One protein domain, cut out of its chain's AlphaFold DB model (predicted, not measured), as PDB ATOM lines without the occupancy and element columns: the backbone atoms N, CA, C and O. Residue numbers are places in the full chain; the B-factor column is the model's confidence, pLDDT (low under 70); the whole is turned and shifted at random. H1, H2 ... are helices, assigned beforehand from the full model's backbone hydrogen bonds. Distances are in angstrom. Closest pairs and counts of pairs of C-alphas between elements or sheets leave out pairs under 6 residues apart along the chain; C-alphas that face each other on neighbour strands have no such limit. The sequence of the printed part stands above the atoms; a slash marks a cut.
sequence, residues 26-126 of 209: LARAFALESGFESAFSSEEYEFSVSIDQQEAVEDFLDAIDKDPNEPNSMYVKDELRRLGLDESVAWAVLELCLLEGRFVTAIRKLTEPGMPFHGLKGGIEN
ATOM      1  N   LEU A  26     -32.863  57.058  20.372       40.94
ATOM      2  CA  LEU A  26     -32.667  56.696  21.776       40.94
ATOM      3  C   LEU A  26     -32.947  55.202  21.981       40.94
ATOM      4  O   LEU A  26     -32.116  54.513  22.562       40.94
ATOM      5  N   ALA A  27     -34.045  54.695  21.409       42.38
ATOM      6  CA  ALA A  27     -34.360  53.266  21.383       42.38
ATOM      7  C   ALA A  27     -33.288  52.463  20.627       42.38
ATOM      8  O   ALA A  27     -32.807  51.462  21.143       42.38
ATOM      9  N   ARG A  28     -32.801  52.958  19.476       42.78
ATOM     10  CA  ARG A  28     -31.651  52.362  18.767       42.78
ATOM     11  C   ARG A  28     -30.365  52.379  19.586       42.78
ATOM     12  O   ARG A  28     -29.614  51.417  19.521       42.78
ATOM     13  N   ALA A  29     -30.084  53.446  20.337       39.03
ATOM     14  CA  ALA A  29     -28.890  53.515  21.181       39.03
ATOM     15  C   ALA A  29     -28.975  52.552  22.377       39.03
ATOM     16  O   ALA A  29     -27.993  51.875  22.656       39.03
ATOM     17  N   PHE A  30     -30.142  52.425  23.016       43.34
ATOM     18  CA  PHE A  30     -30.375  51.458  24.094       43.34
ATOM     19  C   PHE A  30     -30.381  50.001  23.594       43.34
ATOM     20  O   PHE A  30     -29.783  49.138  24.236       43.34
ATOM     21  N   ALA A  31     -30.970  49.733  22.422       39.97
ATOM     22  CA  ALA A  31     -30.971  48.417  21.775       39.97
ATOM     23  C   ALA A  31     -29.570  47.990  21.292       39.97
ATOM     24  O   ALA A  31     -29.214  46.818  21.406       39.97
ATOM     25  N   LEU A  32     -28.754  48.940  20.809       37.94
ATOM     26  CA  LEU A  32     -27.351  48.712  20.437       37.94
ATOM     27  C   LEU A  32     -26.430  48.535  21.652       37.94
ATOM     28  O   LEU A  32     -25.467  47.779  21.561       37.94
ATOM     29  N   GLU A  33     -26.691  49.219  22.773       38.41
ATOM     30  CA  GLU A  33     -25.883  49.095  23.998       38.41
ATOM     31  C   GLU A  33     -26.179  47.794  24.764       38.41
ATOM     32  O   GLU A  33     -25.302  47.276  25.452       38.41
ATOM     33  N   SER A  34     -27.384  47.233  24.613       39.09
ATOM     34  CA  SER A  34     -27.862  46.158  25.492       39.09
ATOM     35  C   SER A  34     -28.177  44.829  24.817       39.09
ATOM     36  O   SER A  34     -28.710  43.952  25.485       39.09
ATOM     37  N   GLY A  35     -27.887  44.670  23.523       36.88
ATOM     38  CA  GLY A  35     -28.161  43.426  22.804       36.88
ATOM     39  C   GLY A  35     -29.601  42.955  22.994       36.88
ATOM     40  O   GLY A  35     -29.812  41.959  23.661       36.88
ATOM     41  N   PHE A  36     -30.570  43.677  22.430       41.00
ATOM     42  CA  PHE A  36     -31.987  43.285  22.299       41.00
ATOM     43  C   PHE A  36     -32.802  42.971  23.581       41.00
ATOM     44  O   PHE A  36     -34.017  43.127  23.556       41.00
ATOM     45  N   GLU A  37     -32.193  42.629  24.718       37.97
ATOM     46  CA  GLU A  37     -32.900  42.081  25.885       37.97
ATOM     47  C   GLU A  37     -33.364  43.129  26.914       37.97
ATOM     48  O   GLU A  37     -34.200  42.814  27.756       37.97
ATOM     49  N   SER A  38     -32.875  44.376  26.890       37.75
ATOM     50  CA  SER A  38     -33.100  45.294  28.029       37.75
ATOM     51  C   SER A  38     -34.058  46.465  27.789       37.75
ATOM     52  O   SER A  38     -34.502  47.088  28.752       37.75
ATOM     53  N   ALA A  39     -34.406  46.799  26.544       37.34
ATOM     54  CA  ALA A  39     -35.177  48.022  26.281       37.34
ATOM     55  C   ALA A  39     -36.673  47.902  26.638       37.34
ATOM     56  O   ALA A  39     -37.368  48.914  26.692       37.34
ATOM     57  N   PHE A  40     -37.147  46.688  26.940       36.97
ATOM     58  CA  PHE A  40     -38.526  46.401  27.346       36.97
ATOM     59  C   PHE A  40     -38.646  45.834  28.767       36.97
ATOM     60  O   PHE A  40     -39.732  45.435  29.172       36.97
ATOM     61  N   SER A  41     -37.588  45.871  29.590       33.81
ATOM     62  CA  SER A  41     -37.667  45.438  30.995       33.81
ATOM     63  C   SER A  41     -38.361  46.460  31.919       33.81
ATOM     64  O   SER A  41     -37.989  46.603  33.086       33.81
ATOM     65  N   SER A  42     -39.359  47.202  31.427       37.50
ATOM     66  CA  SER A  42     -40.395  47.730  32.317       37.50
ATOM     67  C   SER A  42     -41.253  46.541  32.736       37.50
ATOM     68  O   SER A  42     -41.784  45.852  31.870       37.50
ATOM     69  N   GLU A  43     -41.347  46.297  34.041       34.84
ATOM     70  CA  GLU A  43     -41.821  45.079  34.726       34.84
ATOM     71  C   GLU A  43     -43.260  44.581  34.398       34.84
ATOM     72  O   GLU A  43     -43.798  43.760  35.133       34.84
ATOM     73  N   GLU A  44     -43.889  45.011  33.297       37.44
ATOM     74  CA  GLU A  44     -45.223  44.572  32.852       37.44
ATOM     75  C   GLU A  44     -45.283  43.968  31.433       37.44
ATOM     76  O   GLU A  44     -46.298  43.361  31.095       37.44
ATOM     77  N   TYR A  45     -44.235  44.065  30.604       39.22
ATOM     78  CA  TYR A  45     -44.229  43.489  29.246       39.22
ATOM     79  C   TYR A  45     -42.931  42.724  28.973       39.22
ATOM     80  O   TYR A  45     -41.970  43.244  28.413       39.22
ATOM     81  N   GLU A  46     -42.909  41.451  29.363       40.03
ATOM     82  CA  GLU A  46     -41.860  40.502  28.987       40.03
ATOM     83  C   GLU A  46     -42.025  40.159  27.493       40.03
ATOM     84  O   GLU A  46     -42.697  39.205  27.098       40.03
ATOM     85  N   PHE A  47     -41.492  41.026  26.635       48.41
ATOM     86  CA  PHE A  47     -41.586  40.897  25.186       48.41
ATOM     87  C   PHE A  47     -40.622  39.804  24.708       48.41
ATOM     88  O   PHE A  47     -39.448  40.042  24.446       48.41
ATOM     89  N   SER A  48     -41.115  38.571  24.643       59.06
ATOM     90  CA  SER A  48     -40.342  37.367  24.307       59.06
ATOM     91  C   SER A  48     -40.279  37.095  22.798       59.06
ATOM     92  O   SER A  48     -40.496  35.970  22.353       59.06
ATOM     93  N   VAL A  49     -39.990  38.118  21.986       70.12
ATOM     94  CA  VAL A  49     -39.732  37.916  20.550       70.12
ATOM     95  C   VAL A  49     -38.261  37.563  20.359       70.12
ATOM     96  O   VAL A  49     -37.383  38.347  20.715       70.12
ATOM     97  N   SER A  50     -37.977  36.381  19.810       79.69
ATOM     98  CA  SER A  50     -36.601  35.994  19.492       79.69
ATOM     99  C   SER A  50     -36.094  36.693  18.226       79.69
ATOM    100  O   SER A  50     -36.877  37.079  17.357       79.69
ATOM    101  N   ILE A  51     -34.769  36.807  18.088       75.31
ATOM    102  CA  ILE A  51     -34.130  37.377  16.887       75.31
ATOM    103  C   ILE A  51     -34.564  36.608  15.631       75.31
ATOM    104  O   ILE A  51     -34.963  37.223  14.649       75.31
ATOM    105  N   ASP A  52     -34.591  35.274  15.692       78.88
ATOM    106  CA  ASP A  52     -35.023  34.432  14.569       78.88
ATOM    107  C   ASP A  52     -36.476  34.721  14.150       78.88
ATOM    108  O   ASP A  52     -36.812  34.708  12.965       78.88
ATOM    109  N   GLN A  53     -37.357  34.993  15.120       82.06
ATOM    110  CA  GLN A  53     -38.748  35.346  14.844       82.06
ATOM    111  C   GLN A  53     -38.859  36.730  14.213       82.06
ATOM    112  O   GLN A  53     -39.651  36.922  13.291       82.06
ATOM    113  N   GLN A  54     -38.065  37.688  14.690       81.69
ATOM    114  CA  GLN A  54     -38.013  39.018  14.108       81.69
ATOM    115  C   GLN A  54     -37.511  38.976  12.665       81.69
ATOM    116  O   GLN A  54     -38.182  39.514  11.791       81.69
ATOM    117  N   GLU A  55     -36.379  38.321  12.403       83.81
ATOM    118  CA  GLU A  55     -35.821  38.189  11.052       83.81
ATOM    119  C   GLU A  55     -36.834  37.543  10.099       83.81
ATOM    120  O   GLU A  55     -37.061  38.050   9.004       83.81
ATOM    121  N   ALA A  56     -37.541  36.498  10.543       87.81
ATOM    122  CA  ALA A  56     -38.574  35.847   9.742       87.81
ATOM    123  C   ALA A  56     -39.755  36.776   9.393       87.81
ATOM    124  O   ALA A  56     -40.279  36.714   8.277       87.81
ATOM    125  N   VAL A  57     -40.187  37.637  10.324       88.31
ATOM    126  CA  VAL A  57     -41.227  38.642  10.045       88.31
ATOM    127  C   VAL A  57     -40.690  39.738   9.123       88.31
ATOM    128  O   VAL A  57     -41.396  40.154   8.207       88.31
ATOM    129  N   GLU A  58     -39.461  40.208   9.327       88.31
ATOM    130  CA  GLU A  58     -38.851  41.244   8.487       88.31
ATOM    131  C   GLU A  58     -38.645  40.765   7.042       88.31
ATOM    132  O   GLU A  58     -38.982  41.497   6.112       88.31
ATOM    133  N   ASP A  59     -38.193  39.526   6.835       90.75
ATOM    134  CA  ASP A  59     -38.075  38.908   5.508       90.75
ATOM    135  C   ASP A  59     -39.441  38.785   4.816       90.75
ATOM    136  O   ASP A  59     -39.577  39.032   3.613       90.75
ATOM    137  N   PHE A  60     -40.481  38.439   5.578       91.25
ATOM    138  CA  PHE A  60     -41.856  38.406   5.086       91.25
ATOM    139  C   PHE A  60     -42.354  39.798   4.665       91.25
ATOM    140  O   PHE A  60     -42.965  39.948   3.603       91.25
ATOM    141  N   LEU A  61     -42.068  40.830   5.461       90.06
ATOM    142  CA  LEU A  61     -42.408  42.216   5.133       90.06
ATOM    143  C   LEU A  61     -41.648  42.713   3.897       90.06
ATOM    144  O   LEU A  61     -42.246  43.356   3.033       90.06
ATOM    145  N   ASP A  62     -40.366  42.373   3.766       90.62
ATOM    146  CA  ASP A  62     -39.542  42.699   2.599       90.62
ATOM    147  C   ASP A  62     -40.085  42.044   1.316       90.62
ATOM    148  O   ASP A  62     -40.130  42.675   0.256       90.62
ATOM    149  N   ALA A  63     -40.577  40.803   1.405       87.75
ATOM    150  CA  ALA A  63     -41.229  40.127   0.286       87.75
ATOM    151  C   ALA A  63     -42.505  40.860  -0.175       87.75
ATOM    152  O   ALA A  63     -42.718  41.021  -1.378       87.75
ATOM    153  N   ILE A  64     -43.317  41.361   0.761       87.94
ATOM    154  CA  ILE A  64     -44.529  42.151   0.468       87.94
ATOM    155  C   ILE A  64     -44.196  43.541  -0.101       87.94
ATOM    156  O   ILE A  64     -44.961  44.089  -0.904       87.94
ATOM    157  N   ASP A  65     -43.084  44.137   0.326       84.06
ATOM    158  CA  ASP A  65     -42.604  45.414  -0.209       84.06
ATOM    159  C   ASP A  65     -42.095  45.265  -1.650       84.06
ATOM    160  O   ASP A  65     -42.295  46.161  -2.475       84.06
ATOM    161  N   LYS A  66     -41.460  44.129  -1.969       82.81
ATOM    162  CA  LYS A  66     -40.882  43.842  -3.291       82.81
ATOM    163  C   LYS A  66     -41.889  43.306  -4.310       82.81
ATOM    164  O   LYS A  66     -41.702  43.559  -5.500       82.81
ATOM    165  N   ASP A  67     -42.932  42.593  -3.885       79.38
ATOM    166  CA  ASP A  67     -44.004  42.134  -4.776       79.38
ATOM    167  C   ASP A  67     -45.163  43.161  -4.824       79.38
ATOM    168  O   ASP A  67     -45.782  43.477  -3.801       79.38
ATOM    169  N   PRO A  68     -45.495  43.718  -6.005       58.03
ATOM    170  CA  PRO A  68     -46.611  44.646  -6.158       58.03
ATOM    171  C   PRO A  68     -47.999  44.004  -6.000       58.03
ATOM    172  O   PRO A  68     -48.982  44.744  -5.964       58.03
ATOM    173  N   ASN A  69     -48.118  42.678  -5.900       66.38
ATOM    174  CA  ASN A  69     -49.406  42.043  -5.630       66.38
ATOM    175  C   ASN A  69     -49.897  42.345  -4.203       66.38
ATOM    176  O   ASN A  69     -49.127  42.362  -3.242       66.38
ATOM    177  N   GLU A  70     -51.198  42.605  -4.059       67.31
ATOM    178  CA  GLU A  70     -51.806  42.856  -2.751       67.31
ATOM    179  C   GLU A  70     -51.849  41.549  -1.937       67.31
ATOM    180  O   GLU A  70     -52.466  40.573  -2.382       67.31
ATOM    181  N   PRO A  71     -51.204  41.491  -0.754       79.00
ATOM    182  CA  PRO A  71     -51.306  40.326   0.107       79.00
ATOM    183  C   PRO A  71     -52.759  40.197   0.565       79.00
ATOM    184  O   PRO A  71     -53.337  41.149   1.082       79.00
ATOM    185  N   ASN A  72     -53.363  39.022   0.391       85.12
ATOM    186  CA  ASN A  72     -54.696  38.758   0.926       85.12
ATOM    187  C   ASN A  72     -54.605  38.155   2.341       85.12
ATOM    188  O   ASN A  72     -53.604  37.551   2.723       85.12
ATOM    189  N   SER A  73     -55.673  38.297   3.127       85.44
ATOM    190  CA  SER A  73     -55.706  37.874   4.537       85.44
ATOM    191  C   SER A  73     -55.384  36.387   4.749       85.44
ATOM    192  O   SER A  73     -54.729  36.017   5.723       85.44
ATOM    193  N   MET A  74     -55.798  35.529   3.812       85.38
ATOM    194  CA  MET A  74     -55.549  34.088   3.883       85.38
ATOM    195  C   MET A  74     -54.071  33.755   3.649       85.38
ATOM    196  O   MET A  74     -53.488  33.005   4.424       85.38
ATOM    197  N   TYR A  75     -53.457  34.383   2.645       87.81
ATOM    198  CA  TYR A  75     -52.036  34.267   2.337       87.81
ATOM    199  C   TYR A  75     -51.178  34.676   3.533       87.81
ATOM    200  O   TYR A  75     -50.291  33.930   3.929       87.81
ATOM    201  N   VAL A  76     -51.492  35.811   4.162       86.56
ATOM    202  CA  VAL A  76     -50.758  36.301   5.338       86.56
ATOM    203  C   VAL A  76     -50.805  35.288   6.483       86.56
ATOM    204  O   VAL A  76     -49.773  34.975   7.066       86.56
ATOM    205  N   LYS A  77     -51.979  34.726   6.791       87.25
ATOM    206  CA  LYS A  77     -52.114  33.733   7.871       87.25
ATOM    207  C   LYS A  77     -51.398  32.420   7.558       87.25
ATOM    208  O   LYS A  77     -50.799  31.824   8.452       87.25
ATOM    209  N   ASP A  78     -51.474  31.954   6.316       89.06
ATOM    210  CA  ASP A  78     -50.802  30.721   5.907       89.06
ATOM    211  C   ASP A  78     -49.278  30.887   5.901       89.06
ATOM    212  O   ASP A  78     -48.567  29.974   6.321       89.06
ATOM    213  N   GLU A  79     -48.780  32.064   5.524       88.38
ATOM    214  CA  GLU A  79     -47.353  32.374   5.537       88.38
ATOM    215  C   GLU A  79     -46.804  32.488   6.965       88.38
ATOM    216  O   GLU A  79     -45.782  31.881   7.278       88.38
ATOM    217  N   LEU A  80     -47.530  33.139   7.880       89.12
ATOM    218  CA  LEU A  80     -47.173  33.151   9.305       89.12
ATOM    219  C   LEU A  80     -47.142  31.737   9.892       89.12
ATOM    220  O   LEU A  80     -46.193  31.368  10.584       89.12
ATOM    221  N   ARG A  81     -48.128  30.898   9.545       90.75
ATOM    222  CA  ARG A  81     -48.146  29.489   9.962       90.75
ATOM    223  C   ARG A  81     -46.959  28.713   9.389       90.75
ATOM    224  O   ARG A  81     -46.387  27.889  10.098       90.75
ATOM    225  N   ARG A  82     -46.578  28.965   8.130       90.56
ATOM    226  CA  ARG A  82     -45.411  28.346   7.478       90.56
ATOM    227  C   ARG A  82     -44.110  28.714   8.189       90.56
ATOM    228  O   ARG A  82     -43.237  27.861   8.326       90.56
ATOM    229  N   LEU A  83     -44.001  29.960   8.638       87.88
ATOM    230  CA  LEU A  83     -42.864  30.476   9.398       87.88
ATOM    231  C   LEU A  83     -42.895  30.061  10.881       87.88
ATOM    232  O   LEU A  83     -41.929  30.298  11.597       87.88
ATOM    233  N   GLY A  84     -43.973  29.419  11.347       89.50
ATOM    234  CA  GLY A  84     -44.137  29.037  12.751       89.50
ATOM    235  C   GLY A  84     -44.310  30.237  13.686       89.50
ATOM    236  O   GLY A  84     -44.009  30.135  14.873       89.50
ATOM    237  N   LEU A  85     -44.767  31.369  13.148       88.31
ATOM    238  CA  LEU A  85     -44.941  32.618  13.874       88.31
ATOM    239  C   LEU A  85     -46.368  32.730  14.403       88.31
ATOM    240  O   LEU A  85     -47.336  32.510  13.672       88.31
ATOM    241  N   ASP A  86     -46.490  33.104  15.674       87.19
ATOM    242  CA  ASP A  86     -47.775  33.502  16.237       87.19
ATOM    243  C   ASP A  86     -48.166  34.898  15.726       87.19
ATOM    244  O   ASP A  86     -47.313  35.763  15.504       87.19
ATOM    245  N   GLU A  87     -49.468  35.138  15.568       86.12
ATOM    246  CA  GLU A  87     -50.002  36.440  15.159       86.12
ATOM    247  C   GLU A  87     -49.621  37.532  16.174       86.12
ATOM    248  O   GLU A  87     -49.371  38.665  15.772       86.12
ATOM    249  N   SER A  88     -49.501  37.188  17.464       82.50
ATOM    250  CA  SER A  88     -49.046  38.103  18.520       82.50
ATOM    251  C   SER A  88     -47.590  38.557  18.335       82.50
ATOM    252  O   SER A  88     -47.290  39.741  18.474       82.50
ATOM    253  N   VAL A  89     -46.700  37.638  17.943       82.56
ATOM    254  CA  VAL A  89     -45.282  37.905  17.652       82.56
ATOM    255  C   VAL A  89     -45.140  38.727  16.376       82.56
ATOM    256  O   VAL A  89     -44.392  39.702  16.342       82.56
ATOM    257  N   ALA A  90     -45.899  38.383  15.334       88.00
ATOM    258  CA  ALA A  90     -45.932  39.176  14.113       88.00
ATOM    259  C   ALA A  90     -46.418  40.601  14.403       88.00
ATOM    260  O   ALA A  90     -45.764  41.557  14.002       88.00
ATOM    261  N   TRP A  91     -47.504  40.757  15.165       86.00
ATOM    262  CA  TRP A  91     -48.032  42.063  15.572       86.00
ATOM    263  C   TRP A  91     -46.965  42.935  16.235       86.00
ATOM    264  O   TRP A  91     -46.732  44.069  15.823       86.00
ATOM    265  N   ALA A  92     -46.288  42.354  17.218       78.38
ATOM    266  CA  ALA A  92     -45.177  42.931  17.950       78.38
ATOM    267  C   ALA A  92     -44.060  43.463  17.030       78.38
ATOM    268  O   ALA A  92     -43.612  44.603  17.162       78.38
ATOM    269  N   VAL A  93     -43.626  42.650  16.065       81.56
ATOM    270  CA  VAL A  93     -42.562  43.032  15.125       81.56
ATOM    271  C   VAL A  93     -43.047  44.061  14.100       81.56
ATOM    272  O   VAL A  93     -42.292  44.970  13.757       81.56
ATOM    273  N   LEU A  94     -44.300  43.977  13.634       85.38
ATOM    274  CA  LEU A  94     -44.894  44.993  12.755       85.38
ATOM    275  C   LEU A  94     -44.956  46.359  13.449       85.38
ATOM    276  O   LEU A  94     -44.619  47.371  12.834       85.38
ATOM    277  N   GLU A  95     -45.362  46.396  14.717       77.06
ATOM    278  CA  GLU A  95     -45.380  47.614  15.525       77.06
ATOM    279  C   GLU A  95     -43.967  48.192  15.667       77.06
ATOM    280  O   GLU A  95     -43.755  49.364  15.369       77.06
ATOM    281  N   LEU A  96     -42.968  47.365  15.985       71.62
ATOM    282  CA  LEU A  96     -41.562  47.783  16.023       71.62
ATOM    283  C   LEU A  96     -41.069  48.337  14.680       71.62
ATOM    284  O   LEU A  96     -40.492  49.423  14.635       71.62
ATOM    285  N   CYS A  97     -41.322  47.642  13.573       74.56
ATOM    286  CA  CYS A  97     -40.912  48.093  12.243       74.56
ATOM    287  C   CYS A  97     -41.548  49.440  11.882       74.56
ATOM    288  O   CYS A  97     -40.879  50.322  11.339       74.56
ATOM    289  N   LEU A  98     -42.819  49.630  12.239       72.94
ATOM    290  CA  LEU A  98     -43.534  50.889  12.072       72.94
ATOM    291  C   LEU A  98     -42.905  52.008  12.917       72.94
ATOM    292  O   LEU A  98     -42.662  53.097  12.393       72.94
ATOM    293  N   LEU A  99     -42.586  51.732  14.188       63.47
ATOM    294  CA  LEU A  99     -41.886  52.665  15.076       63.47
ATOM    295  C   LEU A  99     -40.523  53.067  14.503       63.47
ATOM    296  O   LEU A  99     -40.139  54.229  14.611       63.47
ATOM    297  N   GLU A 100     -39.812  52.144  13.853       61.81
ATOM    298  CA  GLU A 100     -38.528  52.389  13.186       61.81
ATOM    299  C   GLU A 100     -38.644  53.053  11.803       61.81
ATOM    300  O   GLU A 100     -37.624  53.433  11.218       61.81
ATOM    301  N   GLY A 101     -39.858  53.193  11.266       67.75
ATOM    302  CA  GLY A 101     -40.099  53.699   9.914       67.75
ATOM    303  C   GLY A 101     -39.637  52.749   8.800       67.75
ATOM    304  O   GLY A 101     -39.326  53.206   7.699       67.75
ATOM    305  N   ARG A 102     -39.562  51.442   9.071       77.56
ATOM    306  CA  ARG A 102     -39.205  50.384   8.111       77.56
ATOM    307  C   ARG A 102     -40.459  49.666   7.619       77.56
ATOM    308  O   ARG A 102     -41.456  49.606   8.328       77.56
ATOM    309  N   PHE A 103     -40.408  49.135   6.396       82.75
ATOM    310  CA  PHE A 103     -41.494  48.344   5.796       82.75
ATOM    311  C   PHE A 103     -42.875  49.022   5.820       82.75
ATOM    312  O   PHE A 103     -43.915  48.369   5.871       82.75
ATOM    313  N   VAL A 104     -42.902  50.361   5.803       81.56
ATOM    314  CA  VAL A 104     -44.126  51.153   6.009       81.56
ATOM    315  C   VAL A 104     -45.185  50.819   4.957       81.56
ATOM    316  O   VAL A 104     -46.374  50.781   5.263       81.56
ATOM    317  N   THR A 105     -44.764  50.545   3.722       84.56
ATOM    318  CA  THR A 105     -45.664  50.183   2.622       84.56
ATOM    319  C   THR A 105     -46.295  48.809   2.853       84.56
ATOM    320  O   THR A 105     -47.521  48.699   2.808       84.56
ATOM    321  N   ALA A 106     -45.498  47.783   3.163       87.00
ATOM    322  CA  ALA A 106     -45.969  46.444   3.505       87.00
ATOM    323  C   ALA A 106     -46.899  46.458   4.719       87.00
ATOM    324  O   ALA A 106     -48.008  45.933   4.649       87.00
ATOM    325  N   ILE A 107     -46.504  47.130   5.802       86.88
ATOM    326  CA  ILE A 107     -47.324  47.256   7.015       86.88
ATOM    327  C   ILE A 107     -48.639  47.966   6.690       86.88
ATOM    328  O   ILE A 107     -49.706  47.532   7.117       86.88
ATOM    329  N   ARG A 108     -48.621  49.017   5.865       85.81
ATOM    330  CA  ARG A 108     -49.853  49.695   5.454       85.81
ATOM    331  C   ARG A 108     -50.806  48.755   4.716       85.81
ATOM    332  O   ARG A 108     -51.984  48.759   5.055       85.81
ATOM    333  N   LYS A 109     -50.309  47.932   3.786       86.94
ATOM    334  CA  LYS A 109     -51.115  46.900   3.102       86.94
ATOM    335  C   LYS A 109     -51.687  45.894   4.107       86.94
ATOM    336  O   LYS A 109     -52.869  45.578   4.074       86.94
ATOM    337  N   LEU A 110     -50.869  45.435   5.054       87.81
ATOM    338  CA  LEU A 110     -51.262  44.458   6.077       87.81
ATOM    339  C   LEU A 110     -52.263  44.995   7.112       87.81
ATOM    340  O   LEU A 110     -52.879  44.208   7.831       87.81
ATOM    341  N   THR A 111     -52.453  46.311   7.177       87.81
ATOM    342  CA  THR A 111     -53.364  46.982   8.117       87.81
ATOM    343  C   THR A 111     -54.632  47.522   7.443       87.81
ATOM    344  O   THR A 111     -55.445  48.214   8.065       87.81
ATOM    345  N   GLU A 112     -54.857  47.206   6.166       87.00
ATOM    346  CA  GLU A 112     -56.092  47.557   5.463       87.00
ATOM    347  C   GLU A 112     -57.320  46.800   6.004       87.00
ATOM    348  O   GLU A 112     -57.185  45.732   6.610       87.00
ATOM    349  N   PRO A 113     -58.541  47.348   5.835       85.94
ATOM    350  CA  PRO A 113     -59.760  46.666   6.258       85.94
ATOM    351  C   PRO A 113     -59.856  45.253   5.671       85.94
ATOM    352  O   PRO A 113     -59.757  45.064   4.463       85.94
ATOM    353  N   GLY A 114     -60.078  44.259   6.533       83.81
ATOM    354  CA  GLY A 114     -60.150  42.845   6.141       83.81
ATOM    355  C   GLY A 114     -58.830  42.076   6.263       83.81
ATOM    356  O   GLY A 114     -58.833  40.848   6.146       83.81
ATOM    357  N   MET A 115     -57.725  42.760   6.563       87.94
ATOM    358  CA  MET A 115     -56.437  42.126   6.836       87.94
ATOM    359  C   MET A 115     -56.287  41.731   8.314       87.94
ATOM    360  O   MET A 115     -56.922  42.343   9.178       87.94
ATOM    361  N   PRO A 116     -55.445  40.727   8.636       84.06
ATOM    362  CA  PRO A 116     -55.290  40.224  10.005       84.06
ATOM    363  C   PRO A 116     -54.827  41.298  10.996       84.06
ATOM    364  O   PRO A 116     -55.216  41.267  12.159       84.06
ATOM    365  N   PHE A 117     -54.059  42.284  10.522       87.38
ATOM    366  CA  PHE A 117     -53.457  43.330  11.347       87.38
ATOM    367  C   PHE A 117     -54.205  44.668  11.275       87.38
ATOM    368  O   PHE A 117     -53.666  45.701  11.659       87.38
ATOM    369  N   HIS A 118     -55.461  44.684  10.811       83.31
ATOM    370  CA  HIS A 118     -56.225  45.924  10.628       83.31
ATOM    371  C   HIS A 118     -56.270  46.824  11.880       83.31
ATOM    372  O   HIS A 118     -56.216  48.046  11.762       83.31
ATOM    373  N   GLY A 119     -56.313  46.241  13.082       73.44
ATOM    374  CA  GLY A 119     -56.347  47.003  14.335       73.44
ATOM    375  C   GLY A 119     -55.091  47.845  14.612       73.44
ATOM    376  O   GLY A 119     -55.171  48.789  15.395       73.44
ATOM    377  N   LEU A 120     -53.963  47.582  13.941       70.00
ATOM    378  CA  LEU A 120     -52.720  48.346  14.103       70.00
ATOM    379  C   LEU A 120     -52.848  49.771  13.526       70.00
ATOM    380  O   LEU A 120     -52.177  50.692  13.988       70.00
ATOM    381  N   LYS A 121     -53.783  50.006  12.586       60.03
ATOM    382  CA  LYS A 121     -54.086  51.356  12.063       60.03
ATOM    383  C   LYS A 121     -54.570  52.336  13.131       60.03
ATOM    384  O   LYS A 121     -54.415  53.541  12.946       60.03
ATOM    385  N   GLY A 122     -55.123  51.836  14.240       51.59
ATOM    386  CA  GLY A 122     -55.582  52.666  15.353       51.59
ATOM    387  C   GLY A 122     -54.485  53.564  15.942       51.59
ATOM    388  O   GLY A 122     -54.797  54.684  16.334       51.59
ATOM    389  N   GLY A 123     -53.223  53.110  15.924       47.84
ATOM    390  CA  GLY A 123     -52.054  53.901  16.341       47.84
ATOM    391  C   GLY A 123     -51.417  54.735  15.220       47.84
ATOM    392  O   GLY A 123     -50.729  55.710  15.482       47.84
ATOM    393  N   ILE A 124     -51.674  54.409  13.947       47.50
ATOM    394  CA  ILE A 124     -51.070  55.118  12.801       47.50
ATOM    395  C   ILE A 124     -51.807  56.428  12.484       47.50
ATOM    396  O   ILE A 124     -51.181  57.398  12.061       47.50
ATOM    397  N   GLU A 125     -53.135  56.468  12.643       44.34
ATOM    398  CA  GLU A 125     -53.955  57.571  12.110       44.34
ATOM    399  C   GLU A 125     -54.543  58.527  13.170       44.34
ATOM    400  O   GLU A 125     -55.018  59.595  12.788       44.34
ATOM    401  N   ASN A 126     -54.494  58.225  14.479       40.62
ATOM    402  CA  ASN A 126     -55.223  59.020  15.494       40.62
ATOM    403  C   ASN A 126     -54.439  59.521  16.713       40.62
ATOM    404  O   ASN A 126     -55.017  60.216  17.552       40.62
TER     405      ASN A 126
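AT A GLANCE: This is residues 26 to 126 of the 209 residues of an uncharacterized protein of Pirellula sp. SH-Sr6A (UniProt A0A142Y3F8). A small helical cluster is built round H4, with H2 crossing one part of H4 and H5 folding back beside its last residues as a short helical hairpin. H3 lies near H2 and H4, H6 lies near H4 and H5, and H1 is set off to one side at the far end of a long unnamed stretch, touching no helix. The printed part has 101 residues with six named helices, H1 to H6 in chain order, and no named strand; the class is all helix. The whole is compact, with a radius of gyration of the C-alphas of 13.9 A, and spans 38 by 32 by 25 A.

HOW THE PARTS SIT: H1, residues 26 to 34, is apart from H2, residues 51 to 66. H2 touches H4, residues 87 to 99, with residues 53 to 58 alone; the closest C-alphas, of Gln 54 and Val 93, are 6.2 A apart, and the tilt of 68 degrees, the same way, is only just steep. With residues 61 to 65 alone H2 touches H5, residues 104 to 110, about perpendicular at 90 degrees; the closest C-alphas, of Asp 65 and Ala 106, are 5.1 A apart. H3, residues 73 to 83, is close to H2 but not clearly touching, the closest C-alphas, of Ala 56 and Leu 83, being 6.9 A apart. H4 and H5 form a helical hairpin at a shallow tilt of 29 degrees, opposite ways; the closest C-alphas, of Leu 98 and Val 104, are 6.1 A apart. H6, residues 118 to 125, is close to H4 but not clearly touching, at a shallow tilt of 18 degrees, the same way; the closest C-alphas, of Glu 95 and Leu 120, are 7.5 A apart. Every O i to N i+4 pair is within hydrogen-bond range in H1, H2, H3, H4 and H5; in H6 1 of 4 is, beside 4 of 5 O i to N i+3 pairs.

IN THESE COORDINATES: H1 begins at C-alpha 26, (-32.667, 56.696, 21.776). H2, 22.2 A long from first to last C-alpha, starts at C-alpha 51, (-34.130, 37.377, 16.887). H3 is 15.6 A long and H4 18.1 A. H5 has 7 residues, and H6 ends at C-alpha 125, (-53.955, 57.571, 12.110).

THE WHOLE: The C-alphas farthest apart, of Glu 43 and Asn 69, are 41.2 A apart. The printed part has no cut. The link from H1 to H2, residues 35 to 50, is long. The mean pLDDT of the printed part is 70.8; residues 26 to 48, 68 to 70, 99 to 101 and 121 to 126 are under 70.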